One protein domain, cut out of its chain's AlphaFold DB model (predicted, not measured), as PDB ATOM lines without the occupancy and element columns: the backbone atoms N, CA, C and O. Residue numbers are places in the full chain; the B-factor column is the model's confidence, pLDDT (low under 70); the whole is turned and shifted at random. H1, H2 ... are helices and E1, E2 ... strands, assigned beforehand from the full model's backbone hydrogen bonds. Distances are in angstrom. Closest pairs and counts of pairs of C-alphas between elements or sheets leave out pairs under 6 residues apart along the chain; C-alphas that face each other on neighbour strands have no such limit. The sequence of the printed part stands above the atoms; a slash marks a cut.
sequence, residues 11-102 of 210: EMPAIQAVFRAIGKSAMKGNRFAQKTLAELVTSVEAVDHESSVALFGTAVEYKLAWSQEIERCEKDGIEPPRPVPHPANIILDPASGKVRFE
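Overview. This is residues 11 to 102 of the 210 residues of an uncharacterized protein of Paraurantiacibacter namhicola (UniProt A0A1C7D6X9). One very long helix, H2, makes the length of the domain; the shorter helix H1 meets it in a corner at its first end, and a small two-stranded hairpin of E1 and E2 packs beside the middle part of H2, at residues 49 to 63. From the far end of H2, residues 77 to 89 fold back toward the hairpin, while residues 11 to 18, of which 14 to 18 belong to H1, stick out at the other end. The printed part has 92 residues, with two named helices and two named strands in the order H1, H2, E1, E2; the sheet order is E1 - E2, antiparallel, and the class is mostly helix. The whole is an extended rod with a radius of gyration of the C-alphas of 22.1 A and spans of 69 by 30 by 14 A.

Arrangement. H1, residues 14 to 27, touches H2, residues 31 to 76, with residues 22 to 27 alone, against residues 32 to 37 of H2. Their closest C-alphas are those of Ala 26 and Gln 34, 4.5 A apart. Their lines stand at a steep tilt of 65 degrees, and they run opposite ways. In both helices every O i to N i+4 pair is within hydrogen-bond range. Residues 39 to 48 of H2 stand free. E1, residues 90 to 93, and E2, residues 98 to 101, form an antiparallel hairpin, with 159 degrees between their directions. N 91 and O 100 are within hydrogen-bond range at 2.8 A, and N 100 and O 91 at 2.9 A. The closest C-alphas of H2 and E2 are those of Phe 56 and Val 99, 6.0 A apart. The closest C-alphas of H2 and E1 are those of Lys 63 and Ile 90, 7.2 A apart. H1 is apart from E1 and from E2.

Along the chain. H1 begins with C-alpha 14 at (-58.769, 35.261, -6.595) and is 20.2 A long from first to last C-alpha. H2 is 66.9 A long, from Arg 31 to Asp 76, where C-alpha 76 is at (-13.610, 14.252, 28.601). E1, from Ile 90 to Asp 93, is 9.9 A long. E2, from Lys 98 to Phe 101, is 10.2 A long and ends with C-alpha 101 at (-28.877, 24.797, 6.915).

Size, cuts and confidence. The two C-alphas farthest apart are those of Asn 30 and Gly 77, at 69.1 A. The printed part runs from residue 11 to residue 102 and has no cut. The links H1 to H2 and E1 to E2 are tight; the link H2 to E1, residues 77 to 89, is long. The mean pLDDT of the printed part is 88.8, and no printed residue is under 70.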
ATOM      1  N   GLU A  11     -56.670  31.364 -15.837       71.88
ATOM      2  CA  GLU A  11     -57.225  30.942 -14.556       71.88
ATOM      3  C   GLU A  11     -56.209  31.216 -13.453       71.88
ATOM      4  O   GLU A  11     -55.082  30.723 -13.486       71.88
ATOM      5  N   MET A  12     -56.609  32.018 -12.467       80.56
ATOM      6  CA  MET A  12     -55.785  32.278 -11.293       80.56
ATOM      7  C   MET A  12     -56.614  32.300 -10.000       80.56
ATOM      8  O   MET A  12     -57.827  32.577 -10.030       80.56
ATOM      9  N   PRO A  13     -55.976  32.021  -8.848       90.62
ATOM     10  CA  PRO A  13     -56.557  32.260  -7.532       90.62
ATOM     11  C   PRO A  13     -57.006  33.718  -7.373       90.62
ATOM     12  O   PRO A  13     -56.306  34.645  -7.786       90.62
ATOM     13  N   ALA A  14     -58.158  33.934  -6.731       82.50
ATOM     14  CA  ALA A  14     -58.769  35.261  -6.595       82.50
ATOM     15  C   ALA A  14     -57.833  36.293  -5.935       82.50
ATOM     16  O   ALA A  14     -57.786  37.445  -6.356       82.50
ATOM     17  N   ILE A  15     -57.026  35.873  -4.956       84.12
ATOM     18  CA  ILE A  15     -56.083  36.768  -4.276       84.12
ATOM     19  C   ILE A  15     -54.976  37.276  -5.213       84.12
ATOM     20  O   ILE A  15     -54.628  38.453  -5.176       84.12
ATOM     21  N   GLN A  16     -54.484  36.428  -6.123       84.69
ATOM     22  CA  GLN A  16     -53.476  36.821  -7.110       84.69
ATOM     23  C   GLN A  16     -54.042  37.835  -8.111       84.69
ATOM     24  O   GLN A  16     -53.352  38.787  -8.478       84.69
ATOM     25  N   ALA A  17     -55.312  37.677  -8.501       86.12
ATOM     26  CA  ALA A  17     -56.006  38.625  -9.366       86.12
ATOM     27  C   ALA A  17     -56.117  40.018  -8.723       86.12
ATOM     28  O   ALA A  17     -55.830  41.027  -9.370       86.12
ATOM     29  N   VAL A  18     -56.478  40.077  -7.435       85.81
ATOM     30  CA  VAL A  18     -56.605  41.333  -6.680       85.81
ATOM     31  C   VAL A  18     -55.256  42.039  -6.546       85.81
ATOM     32  O   VAL A  18     -55.161  43.225  -6.866       85.81
ATOM     33  N   PHE A  19     -54.195  41.325  -6.158       86.56
ATOM     34  CA  PHE A  19     -52.852  41.909  -6.055       86.56
ATOM     35  C   PHE A  19     -52.350  42.458  -7.395       86.56
ATOM     36  O   PHE A  19     -51.818  43.569  -7.443       86.56
ATOM     37  N   ARG A  20     -52.574  41.735  -8.502       85.50
ATOM     38  CA  ARG A  20     -52.228  42.224  -9.848       85.50
ATOM     39  C   ARG A  20     -53.009  43.482 -10.226       85.50
ATOM     40  O   ARG A  20     -52.424  44.413 -10.776       85.50
ATOM     41  N   ALA A  21     -54.303  43.542  -9.914       87.38
ATOM     42  CA  ALA A  21     -55.129  44.715 -10.190       87.38
ATOM     43  C   ALA A  21     -54.690  45.945  -9.374       87.38
ATOM     44  O   ALA A  21     -54.564  47.038  -9.935       87.38
ATOM     45  N   ILE A  22     -54.395  45.768  -8.078       87.88
ATOM     46  CA  ILE A  22     -53.852  46.826  -7.210       87.88
ATOM     47  C   ILE A  22     -52.498  47.298  -7.742       87.88
ATOM     48  O   ILE A  22     -52.307  48.500  -7.913       87.88
ATOM     49  N   GLY A  23     -51.597  46.373  -8.088       89.00
ATOM     50  CA  GLY A  23     -50.293  46.691  -8.670       89.00
ATOM     51  C   GLY A  23     -50.410  47.485  -9.972       89.00
ATOM     52  O   GLY A  23     -49.805  48.548 -10.107       89.00
ATOM     53  N   LYS A  24     -51.266  47.044 -10.903       92.00
ATOM     54  CA  LYS A  24     -51.529  47.757 -12.166       92.00
ATOM     55  C   LYS A  24     -52.092  49.162 -11.931       92.00
ATOM     56  O   LYS A  24     -51.718  50.094 -12.636       92.00
ATOM     57  N   SER A  25     -52.979  49.327 -10.948       89.25
ATOM     58  CA  SER A  25     -53.551  50.627 -10.572       89.25
ATOM     59  C   SER A  25     -52.513  51.551  -9.918       89.25
ATOM     60  O   SER A  25     -52.427  52.732 -10.258       89.25
ATOM     61  N   ALA A  26     -51.666  51.010  -9.039       90.25
ATOM     62  CA  ALA A  26     -50.590  51.740  -8.376       90.25
ATOM     63  C   ALA A  26     -49.543  52.259  -9.377       90.25
ATOM     64  O   ALA A  26     -49.158  53.428  -9.319       90.25
ATOM     65  N   MET A  27     -49.146  51.429 -10.350       90.69
ATOM     66  CA  MET A  27     -48.207  51.812 -11.417       90.69
ATOM     67  C   MET A  27     -48.763  52.909 -12.334       90.69
ATOM     68  O   MET A  27     -48.007  53.696 -12.890       90.69
ATOM     69  N   LYS A  28     -50.093  53.008 -12.450       91.81
ATOM     70  CA  LYS A  28     -50.779  54.076 -13.193       91.81
ATOM     71  C   LYS A  28     -50.941  55.383 -12.402       91.81
ATOM     72  O   LYS A  28     -51.597  56.297 -12.888       91.81
ATOM     73  N   GLY A  29     -50.369  55.488 -11.199       87.81
ATOM     74  CA  GLY A  29     -50.376  56.725 -10.408       87.81
ATOM     75  C   GLY A  29     -51.566  56.880  -9.459       87.81
ATOM     76  O   GLY A  29     -51.757  57.954  -8.888       87.81
ATOM     77  N   ASN A  30     -52.379  55.836  -9.257       93.38
ATOM     78  CA  ASN A  30     -53.446  55.897  -8.263       93.38
ATOM     79  C   ASN A  30     -52.843  55.926  -6.848       93.38
ATOM     80  O   ASN A  30     -52.395  54.902  -6.332       93.38
ATOM     81  N   ARG A  31     -52.873  57.101  -6.209       89.38
ATOM     82  CA  ARG A  31     -52.290  57.344  -4.880       89.38
ATOM     83  C   ARG A  31     -52.851  56.425  -3.789       89.38
ATOM     84  O   ARG A  31     -52.106  56.029  -2.897       89.38
ATOM     85  N   PHE A  32     -54.136  56.071  -3.854       89.56
ATOM     86  CA  PHE A  32     -54.737  55.136  -2.899       89.56
ATOM     87  C   PHE A  32     -54.162  53.729  -3.087       89.56
ATOM     88  O   PHE A  32     -53.679  53.137  -2.129       89.56
ATOM     89  N   ALA A  33     -54.105  53.241  -4.331       89.56
ATOM     90  CA  ALA A  33     -53.526  51.932  -4.639       89.56
ATOM     91  C   ALA A  33     -52.022  51.856  -4.312       89.56
ATOM     92  O   ALA A  33     -51.564  50.834  -3.810       89.56
ATOM     93  N   GLN A  34     -51.262  52.933  -4.547       88.56
ATOM     94  CA  GLN A  34     -49.848  53.029  -4.162       88.56
ATOM     95  C   GLN A  34     -49.662  52.934  -2.646       88.56
ATOM     96  O   GLN A  34     -48.816  52.173  -2.186       88.56
ATOM     97  N   LYS A  35     -50.476  53.668  -1.873       92.75
ATOM     98  CA  LYS A  35     -50.438  53.627  -0.408       92.75
ATOM     99  C   LYS A  35     -50.776  52.231   0.119       92.75
ATOM    100  O   LYS A  35     -50.003  51.687   0.895       92.75
ATOM    101  N   THR A  36     -51.873  51.632  -0.349       90.12
ATOM    102  CA  THR A  36     -52.283  50.283   0.067       90.12
ATOM    103  C   THR A  36     -51.219  49.238  -0.268       90.12
ATOM    104  O   THR A  36     -50.920  48.382   0.557       90.12
ATOM    105  N   LEU A  37     -50.614  49.307  -1.459       89.25
ATOM    106  CA  LEU A  37     -49.544  48.385  -1.839       89.25
ATOM    107  C   LEU A  37     -48.304  48.557  -0.950       89.25
ATOM    108  O   LEU A  37     -47.751  47.559  -0.499       89.25
ATOM    109  N   ALA A  38     -47.894  49.797  -0.675       90.25
ATOM    110  CA  ALA A  38     -46.757  50.081   0.197       90.25
ATOM    111  C   ALA A  38     -46.990  49.582   1.634       90.25
ATOM    112  O   ALA A  38     -46.090  48.987   2.220       90.25
ATOM    113  N   GLU A  39     -48.197  49.764   2.182       91.81
ATOM    114  CA  GLU A  39     -48.574  49.266   3.514       91.81
ATOM    115  C   GLU A  39     -48.519  47.735   3.589       91.81
ATOM    116  O   GLU A  39     -47.939  47.183   4.524       91.81
ATOM    117  N   LEU A  40     -49.058  47.042   2.578       90.56
ATOM    118  CA  LEU A  40     -49.006  45.581   2.504       90.56
ATOM    119  C   LEU A  40     -47.562  45.074   2.424       90.56
ATOM    120  O   LEU A  40     -47.189  44.206   3.209       90.56
ATOM    121  N   VAL A  41     -46.740  45.633   1.531       90.56
ATOM    122  CA  VAL A  41     -45.327  45.238   1.395       90.56
ATOM    123  C   VAL A  41     -44.563  45.490   2.692       90.56
ATOM    124  O   VAL A  41     -43.929  44.571   3.194       90.56
ATOM    125  N   THR A  42     -44.708  46.676   3.290       93.12
ATOM    126  CA  THR A  42     -44.042  47.019   4.558       93.12
ATOM    127  C   THR A  42     -44.437  46.050   5.675       93.12
ATOM    128  O   THR A  42     -43.586  45.620   6.445       93.12
ATOM    129  N   SER A  43     -45.720  45.672   5.760       93.00
ATOM    130  CA  SER A  43     -46.181  44.708   6.766       93.00
ATOM    131  C   SER A  43     -45.575  43.316   6.570       93.00
ATOM    132  O   SER A  43     -45.167  42.686   7.542       93.00
ATOM    133  N   VAL A  44     -45.463  42.856   5.321       92.62
ATOM    134  CA  VAL A  44     -44.866  41.555   4.995       92.62
ATOM    135  C   VAL A  44     -43.368  41.569   5.277       92.62
ATOM    136  O   VAL A  44     -42.868  40.641   5.901       92.62
ATOM    137  N   GLU A  45     -42.664  42.629   4.879       91.00
ATOM    138  CA  GLU A  45     -41.233  42.799   5.150       91.00
ATOM    139  C   GLU A  45     -40.941  42.881   6.650       91.00
ATOM    140  O   GLU A  45     -39.968  42.292   7.109       91.00
ATOM    141  N   ALA A  46     -41.789  43.555   7.433       91.44
ATOM    142  CA  ALA A  46     -41.636  43.622   8.883       91.44
ATOM    143  C   ALA A  46     -41.788  42.241   9.541       91.44
ATOM    144  O   ALA A  46     -40.950  41.863  10.357       91.44
ATOM    145  N   VAL A  47     -42.815  41.474   9.155       91.88
ATOM    146  CA  VAL A  47     -43.047  40.113   9.675       91.88
ATOM    147  C   VAL A  47     -41.931  39.154   9.254       91.88
ATOM    148  O   VAL A  47     -41.470  38.346  10.064       91.88
ATOM    149  N   ASP A  48     -41.477  39.242   8.003       88.88
ATOM    150  CA  ASP A  48     -40.365  38.433   7.495       88.88
ATOM    151  C   ASP A  48     -39.061  38.772   8.229       88.88
ATOM    152  O   ASP A  48     -38.341  37.881   8.681       88.88
ATOM    153  N   HIS A  49     -38.794  40.063   8.440       87.94
ATOM    154  CA  HIS A  49     -37.630  40.521   9.188       87.94
ATOM    155  C   HIS A  49     -37.658  40.047  10.643       87.94
ATOM    156  O   HIS A  49     -36.666  39.496  11.117       87.94
ATOM    157  N   GLU A  50     -38.785  40.200  11.342       90.00
ATOM    158  CA  GLU A  50     -38.945  39.735  12.724       90.00
ATOM    159  C   GLU A  50     -38.731  38.220  12.831       90.00
ATOM    160  O   GLU A  50     -37.962  37.755  13.675       90.00
ATOM    161  N   SER A  51     -39.323  37.453  11.913       89.19
ATOM    162  CA  SER A  51     -39.143  35.999  11.838       89.19
ATOM    163  C   SER A  51     -37.682  35.621  11.577       89.19
ATOM    164  O   SER A  51     -37.155  34.698  12.202       89.19
ATOM    165  N   SER A  52     -37.000  36.349  10.688       88.00
ATOM    166  CA  SER A  52     -35.587  36.126  10.379       88.00
ATOM    167  C   SER A  52     -34.689  36.429  11.578       88.00
ATOM    168  O   SER A  52     -33.783  35.648  11.865       88.00
ATOM    169  N   VAL A  53     -34.934  37.528  12.299       89.06
ATOM    170  CA  VAL A  53     -34.166  37.889  13.502       89.06
ATOM    171  C   VAL A  53     -34.388  36.868  14.615       89.06
ATOM    172  O   VAL A  53     -33.419  36.427  15.235       89.06
ATOM    173  N   ALA A  54     -35.635  36.444  14.837       91.38
ATOM    174  CA  ALA A  54     -35.959  35.419  15.825       91.38
ATOM    175  C   ALA A  54     -35.241  34.096  15.514       91.38
ATOM    176  O   ALA A  54     -34.547  33.546  16.372       91.38
ATOM    177  N   LEU A  55     -35.326  33.627  14.263       91.94
ATOM    178  CA  LEU A  55     -34.628  32.422  13.816       91.94
ATOM    179  C   LEU A  55     -33.109  32.553  13.970       91.94
ATOM    180  O   LEU A  55     -32.457  31.602  14.400       91.94
ATOM    181  N   PHE A  56     -32.539  33.713  13.637       92.69
ATOM    182  CA  PHE A  56     -31.112  33.974  13.794       92.69
ATOM    183  C   PHE A  56     -30.675  33.869  15.258       92.69
ATOM    184  O   PHE A  56     -29.709  33.164  15.546       92.69
ATOM    185  N   GLY A  57     -31.411  34.497  16.180       91.44
ATOM    186  CA  GLY A  57     -31.149  34.408  17.619       91.44
ATOM    187  C   GLY A  57     -31.179  32.964  18.122       91.44
ATOM    188  O   GLY A  57     -30.194  32.484  18.684       91.44
ATOM    189  N   THR A  58     -32.252  32.226  17.823       93.38
ATOM    190  CA  THR A  58     -32.375  30.812  18.212       93.38
ATOM    191  C   THR A  58     -31.264  29.949  17.609       93.38
ATOM    192  O   THR A  58     -30.729  29.063  18.274       93.38
ATOM    193  N   ALA A  59     -30.876  30.200  16.356       92.81
ATOM    194  CA  ALA A  59     -29.820  29.444  15.692       92.81
ATOM    195  C   ALA A  59     -28.427  29.730  16.283       92.81
ATOM    196  O   ALA A  59     -27.611  28.810  16.372       92.81
ATOM    197  N   VAL A  60     -28.156  30.970  16.713       93.31
ATOM    198  CA  VAL A  60     -26.931  31.334  17.450       93.31
ATOM    199  C   VAL A  60     -26.865  30.577  18.773       93.31
ATOM    200  O   VAL A  60     -25.866  29.906  19.034       93.31
ATOM    201  N   GLU A  61     -27.927  30.644  19.578       93.88
ATOM    202  CA  GLU A  61     -27.999  29.973  20.882       93.88
ATOM    203  C   GLU A  61     -27.827  28.461  20.740       93.88
ATOM    204  O   GLU A  61     -26.990  27.859  21.413       93.88
ATOM    205  N   TYR A  62     -28.550  27.856  19.796       93.69
ATOM    206  CA  TYR A  62     -28.451  26.432  19.501       93.69
ATOM    207  C   TYR A  62     -27.031  26.037  19.083       93.69
ATOM    208  O   TYR A  62     -26.474  25.059  19.587       93.69
ATOM    209  N   LYS A  63     -26.418  26.801  18.169       92.75
ATOM    210  CA  LYS A  63     -25.063  26.521  17.685       92.75
ATOM    211  C   LYS A  63     -24.038  26.631  18.808       92.75
ATOM    212  O   LYS A  63     -23.157  25.777  18.884       92.75
ATOM    213  N   LEU A  64     -24.155  27.638  19.672       93.19
ATOM    214  CA  LEU A  64     -23.263  27.830  20.812       93.19
ATOM    215  C   LEU A  64     -23.407  26.695  21.831       93.19
ATOM    216  O   LEU A  64     -22.407  26.063  22.164       93.19
ATOM    217  N   ALA A  65     -24.636  26.400  22.263       92.62
ATOM    218  CA  ALA A  65     -24.918  25.383  23.274       92.62
ATOM    219  C   ALA A  65     -24.388  24.003  22.859       92.62
ATOM    220  O   ALA A  65     -23.672  23.350  23.616       92.62
ATOM    221  N   TRP A  66     -24.662  23.581  21.621       93.06
ATOM    222  CA  TRP A  66     -24.178  22.289  21.136       93.06
ATOM    223  C   TRP A  66     -22.680  22.262  20.862       93.06
ATOM    224  O   TRP A  66     -22.060  21.224  21.066       93.06
ATOM    225  N   SER A  67     -22.079  23.369  20.415       89.44
ATOM    226  CA  SER A  67     -20.624  23.406  20.212       89.44
ATOM    227  C   SER A  67     -19.881  23.257  21.542       89.44
ATOM    228  O   SER A  67     -18.898  22.528  21.600       89.44
ATOM    229  N   GLN A  68     -20.386  23.883  22.609       91.44
ATOM    230  CA  GLN A  68     -19.825  23.752  23.955       91.44
ATOM    231  C   GLN A  68     -19.967  22.330  24.505       91.44
ATOM    232  O   GLN A  68     -19.009  21.805  25.068       91.44
ATOM    233  N   GLU A  69     -21.127  21.692  24.321       90.31
ATOM    234  CA  GLU A  69     -21.324  20.318  24.799       90.31
ATOM    235  C   GLU A  69     -20.452  19.317  24.032       90.31
ATOM    236  O   GLU A  69     -19.839  18.447  24.643       90.31
ATOM    237  N   ILE A  70     -20.327  19.468  22.708       89.38
ATOM    238  CA  ILE A  70     -19.436  18.625  21.897       89.38
ATOM    239  C   ILE A  70     -17.980  18.808  22.342       89.38
ATOM    240  O   ILE A  70     -17.300  17.818  22.590       89.38
ATOM    241  N   GLU A  71     -17.518  20.050  22.515       88.88
ATOM    242  CA  GLU A  71     -16.150  20.336  22.965       88.88
ATOM    243  C   GLU A  71     -15.881  19.773  24.370       88.88
ATOM    244  O   GLU A  71     -14.790  19.273  24.654       88.88
ATOM    245  N   ARG A  72     -16.876  19.829  25.260       90.31
ATOM    246  CA  ARG A  72     -16.797  19.217  26.585       90.31
ATOM    247  C   ARG A  72     -16.651  17.697  26.487       90.31
ATOM    248  O   ARG A  72     -15.736  17.149  27.093       90.31
ATOM    249  N   CYS A  73     -17.504  17.026  25.712       89.81
ATOM    250  CA  CYS A  73     -17.421  15.579  25.516       89.81
ATOM    251  C   CYS A  73     -16.078  15.157  24.906       89.81
ATOM    252  O   CYS A  73     -15.479  14.191  25.371       89.81
ATOM    253  N   GLU A  74     -15.572  15.908  23.923       88.12
ATOM    254  CA  GLU A  74     -14.265  15.658  23.305       88.12
ATOM    255  C   GLU A  74     -13.114  15.771  24.316       88.12
ATOM    256  O   GLU A  74     -12.218  14.925  24.316       88.12
ATOM    257  N   LYS A  75     -13.144  16.768  25.214       89.81
ATOM    258  CA  LYS A  75     -12.141  16.922  26.287       89.81
ATOM    259  C   LYS A  75     -12.189  15.788  27.306       89.81
ATOM    260  O   LYS A  75     -11.141  15.347  27.770       89.81
ATOM    261  N   ASP A  76     -13.389  15.317  27.624       89.88
ATOM    262  CA  ASP A  76     -13.610  14.252  28.601       89.88
ATOM    263  C   ASP A  76     -13.425  12.843  27.994       89.88
ATOM    264  O   ASP A  76     -13.479  11.845  28.712       89.88
ATOM    265  N   GLY A  77     -13.191  12.741  26.677       86.94
ATOM    266  CA  GLY A  77     -13.044  11.468  25.961       86.94
ATOM    267  C   GLY A  77     -14.341  10.658  25.868       86.94
ATOM    268  O   GLY A  77     -14.301   9.442  25.678       86.94
ATOM    269  N   ILE A  78     -15.489  11.316  26.032       90.50
ATOM    270  CA  ILE A  78     -16.823  10.715  25.964       90.50
ATOM    271  C   ILE A  78     -17.344  10.859  24.532       90.50
ATOM    272  O   ILE A  78     -17.086  11.864  23.870       90.50
ATOM    273  N   GLU A  79     -18.097   9.871  24.044       85.19
ATOM    274  CA  GLU A  79     -18.705   9.963  22.716       85.19
ATOM    275  C   GLU A  79     -19.659  11.174  22.639       85.19
ATOM    276  O   GLU A  79     -20.627  11.242  23.406       85.19
ATOM    277  N   PRO A  80     -19.396  12.148  21.745       85.00
ATOM    278  CA  PRO A  80     -20.166  13.377  21.707       85.00
ATOM    279  C   PRO A  80     -21.580  13.129  21.165       85.00
ATOM    280  O   PRO A  80     -21.773  12.339  20.230       85.00
ATOM    281  N   PRO A  81     -22.589  13.846  21.688       85.44
ATOM    282  CA  PRO A  81     -23.937  13.774  21.152       85.44
ATOM    283  C   PRO A  81     -23.962  14.251  19.694       85.44
ATOM    284  O   PRO A  81     -23.262  15.187  19.307       85.44
ATOM    285  N   ARG A  82     -24.817  13.627  18.875       84.12
ATOM    286  CA  ARG A  82     -25.024  13.984  17.459       84.12
ATOM    287  C   ARG A  82     -26.374  14.685  17.267       84.12
ATOM    288  O   ARG A  82     -27.331  14.036  16.825       84.12
ATOM    289  N   PRO A  83     -26.484  15.981  17.620       86.81
ATOM    290  CA  PRO A  83     -27.725  16.728  17.471       86.81
ATOM    291  C   PRO A  83     -28.132  16.850  16.001       86.81
ATOM    292  O   PRO A  83     -27.293  16.881  15.095       86.81
ATOM    293  N   VAL A  84     -29.442  16.924  15.780       86.00
ATOM    294  CA  VAL A  84     -30.048  17.161  14.470       86.00
ATOM    295  C   VAL A  84     -30.876  18.443  14.569       86.00
ATOM    296  O   VAL A  84     -31.812  18.470  15.371       86.00
ATOM    297  N   PRO A  85     -30.566  19.491  13.788       87.75
ATOM    298  CA  PRO A  85     -29.415  19.633  12.886       87.75
ATOM    299  C   PRO A  85     -28.076  19.774  13.635       87.75
ATOM    300  O   PRO A  85     -28.011  20.321  14.727       87.75
ATOM    301  N   HIS A  86     -26.967  19.330  13.040       87.56
ATOM    302  CA  HIS A  86     -25.647  19.495  13.666       87.56
ATOM    303  C   HIS A  86     -25.192  20.974  13.640       87.56
ATOM    304  O   HIS A  86     -25.307  21.601  12.584       87.56
ATOM    305  N   PRO A  87     -24.570  21.532  14.705       86.88
ATOM    306  CA  PRO A  87     -24.180  22.953  14.774       86.88
ATOM    307  C   PRO A  87     -23.270  23.424  13.623       86.88
ATOM    308  O   PRO A  87     -23.459  24.508  13.076       86.88
ATOM    309  N   ALA A  88     -22.310  22.599  13.197       85.81
ATOM    310  CA  ALA A  88     -21.462  22.874  12.027       85.81
ATOM    311  C   ALA A  88     -22.216  22.976  10.681       85.81
ATOM    312  O   ALA A  88     -21.688  23.566   9.745       85.81
ATOM    313  N   ASN A  89     -23.433  22.431  10.580       86.19
ATOM    314  CA  ASN A  89     -24.258  22.519   9.372       86.19
ATOM    315  C   ASN A  89     -25.120  23.799   9.364       86.19
ATOM    316  O   ASN A  89     -25.823  24.055   8.391       86.19
ATOM    317  N   ILE A  90     -25.084  24.600  10.437       89.44
ATOM    318  CA  ILE A  90     -25.807  25.869  10.551       89.44
ATOM    319  C   ILE A  90     -24.856  27.008  10.180       89.44
ATOM    320  O   ILE A  90     -23.885  27.292  10.891       89.44
ATOM    321  N   ILE A  91     -25.135  27.674   9.064       88.88
ATOM    322  CA  ILE A  91     -24.389  28.834   8.579       88.88
ATOM    323  C   ILE A  91     -25.184  30.085   8.925       88.88
ATOM    324  O   ILE A  91     -26.338  30.239   8.527       88.88
ATOM    325  N   LEU A  92     -24.539  30.964   9.680       90.38
ATOM    326  CA  LEU A  92     -25.089  32.230  10.136       90.38
ATOM    327  C   LEU A  92     -24.377  33.333   9.362       90.38
ATOM    328  O   LEU A  92     -23.149  33.391   9.400       90.38
ATOM    329  N   ASP A  93     -25.134  34.171   8.660       89.44
ATOM    330  CA  ASP A  93     -24.619  35.391   8.041       89.44
ATOM    331  C   ASP A  93     -24.896  36.577   8.981       89.44
ATOM    332  O   ASP A  93     -26.050  37.000   9.091       89.44
ATOM    333  N   PRO A  94     -23.876  37.116   9.677       83.75
ATOM    334  CA  PRO A  94     -24.066  38.215  10.620       83.75
ATOM    335  C   PRO A  94     -24.460  39.529   9.941       83.75
ATOM    336  O   PRO A  94     -25.047  40.387  10.589       83.75
ATOM    337  N   ALA A  95     -24.119  39.707   8.660       83.75
ATOM    338  CA  ALA A  95     -24.398  40.940   7.934       83.75
ATOM    339  C   ALA A  95     -25.843  40.974   7.434       83.75
ATOM    340  O   ALA A  95     -26.487  42.019   7.481       83.75
ATOM    341  N   SER A  96     -26.363  39.836   6.967       81.94
ATOM    342  CA  SER A  96     -27.734  39.755   6.456       81.94
ATOM    343  C   SER A  96     -28.754  39.238   7.475       81.94
ATOM    344  O   SER A  96     -29.940  39.214   7.161       81.94
ATOM    345  N   GLY A  97     -28.315  38.725   8.632       80.56
ATOM    346  CA  GLY A  97     -29.178  38.076   9.626       80.56
ATOM    347  C   GLY A  97     -29.853  36.795   9.121       80.56
ATOM    348  O   GLY A  97     -30.882  36.386   9.657       80.56
ATOM    349  N   LYS A  98     -29.311  36.165   8.067       87.50
ATOM    350  CA  LYS A  98     -29.903  34.968   7.446       87.50
ATOM    351  C   LYS A  98     -29.272  33.702   8.004       87.50
ATOM    352  O   LYS A  98     -28.062  33.636   8.227       87.50
ATOM    353  N   VAL A  99     -30.103  32.676   8.153       90.69
ATOM    354  CA  VAL A  99     -29.697  31.338   8.589       90.69
ATOM    355  C   VAL A  99     -29.834  30.369   7.421       90.69
ATOM    356  O   VAL A  99     -30.877  30.303   6.774       90.69
ATOM    357  N   ARG A 100     -28.776  29.605   7.145       88.94
ATOM    358  CA  ARG A 100     -28.769  28.533   6.143       88.94
ATOM    359  C   ARG A 100     -28.410  27.209   6.804       88.94
ATOM    360  O   ARG A 100     -27.467  27.141   7.587       88.94
ATOM    361  N   PHE A 101     -29.132  26.155   6.444       88.50
ATOM    362  CA  PHE A 101     -28.877  24.797   6.915       88.50
ATOM    363  C   PHE A 101     -28.289  23.967   5.768       88.50
ATOM    364  O   PHE A 101     -28.942  23.759   4.750       88.50
ATOM    365  N   GLU A 102     -27.045  23.517   5.916       85.31
ATOM    366  CA  GLU A 102     -26.324  22.679   4.948       85.31
ATOM    367  C   GLU A 102     -26.180  21.247   5.485       85.31
ATOM    368  O   GLU A 102     -25.087  20.770   5.788       85.31
TER     369      GLU A 102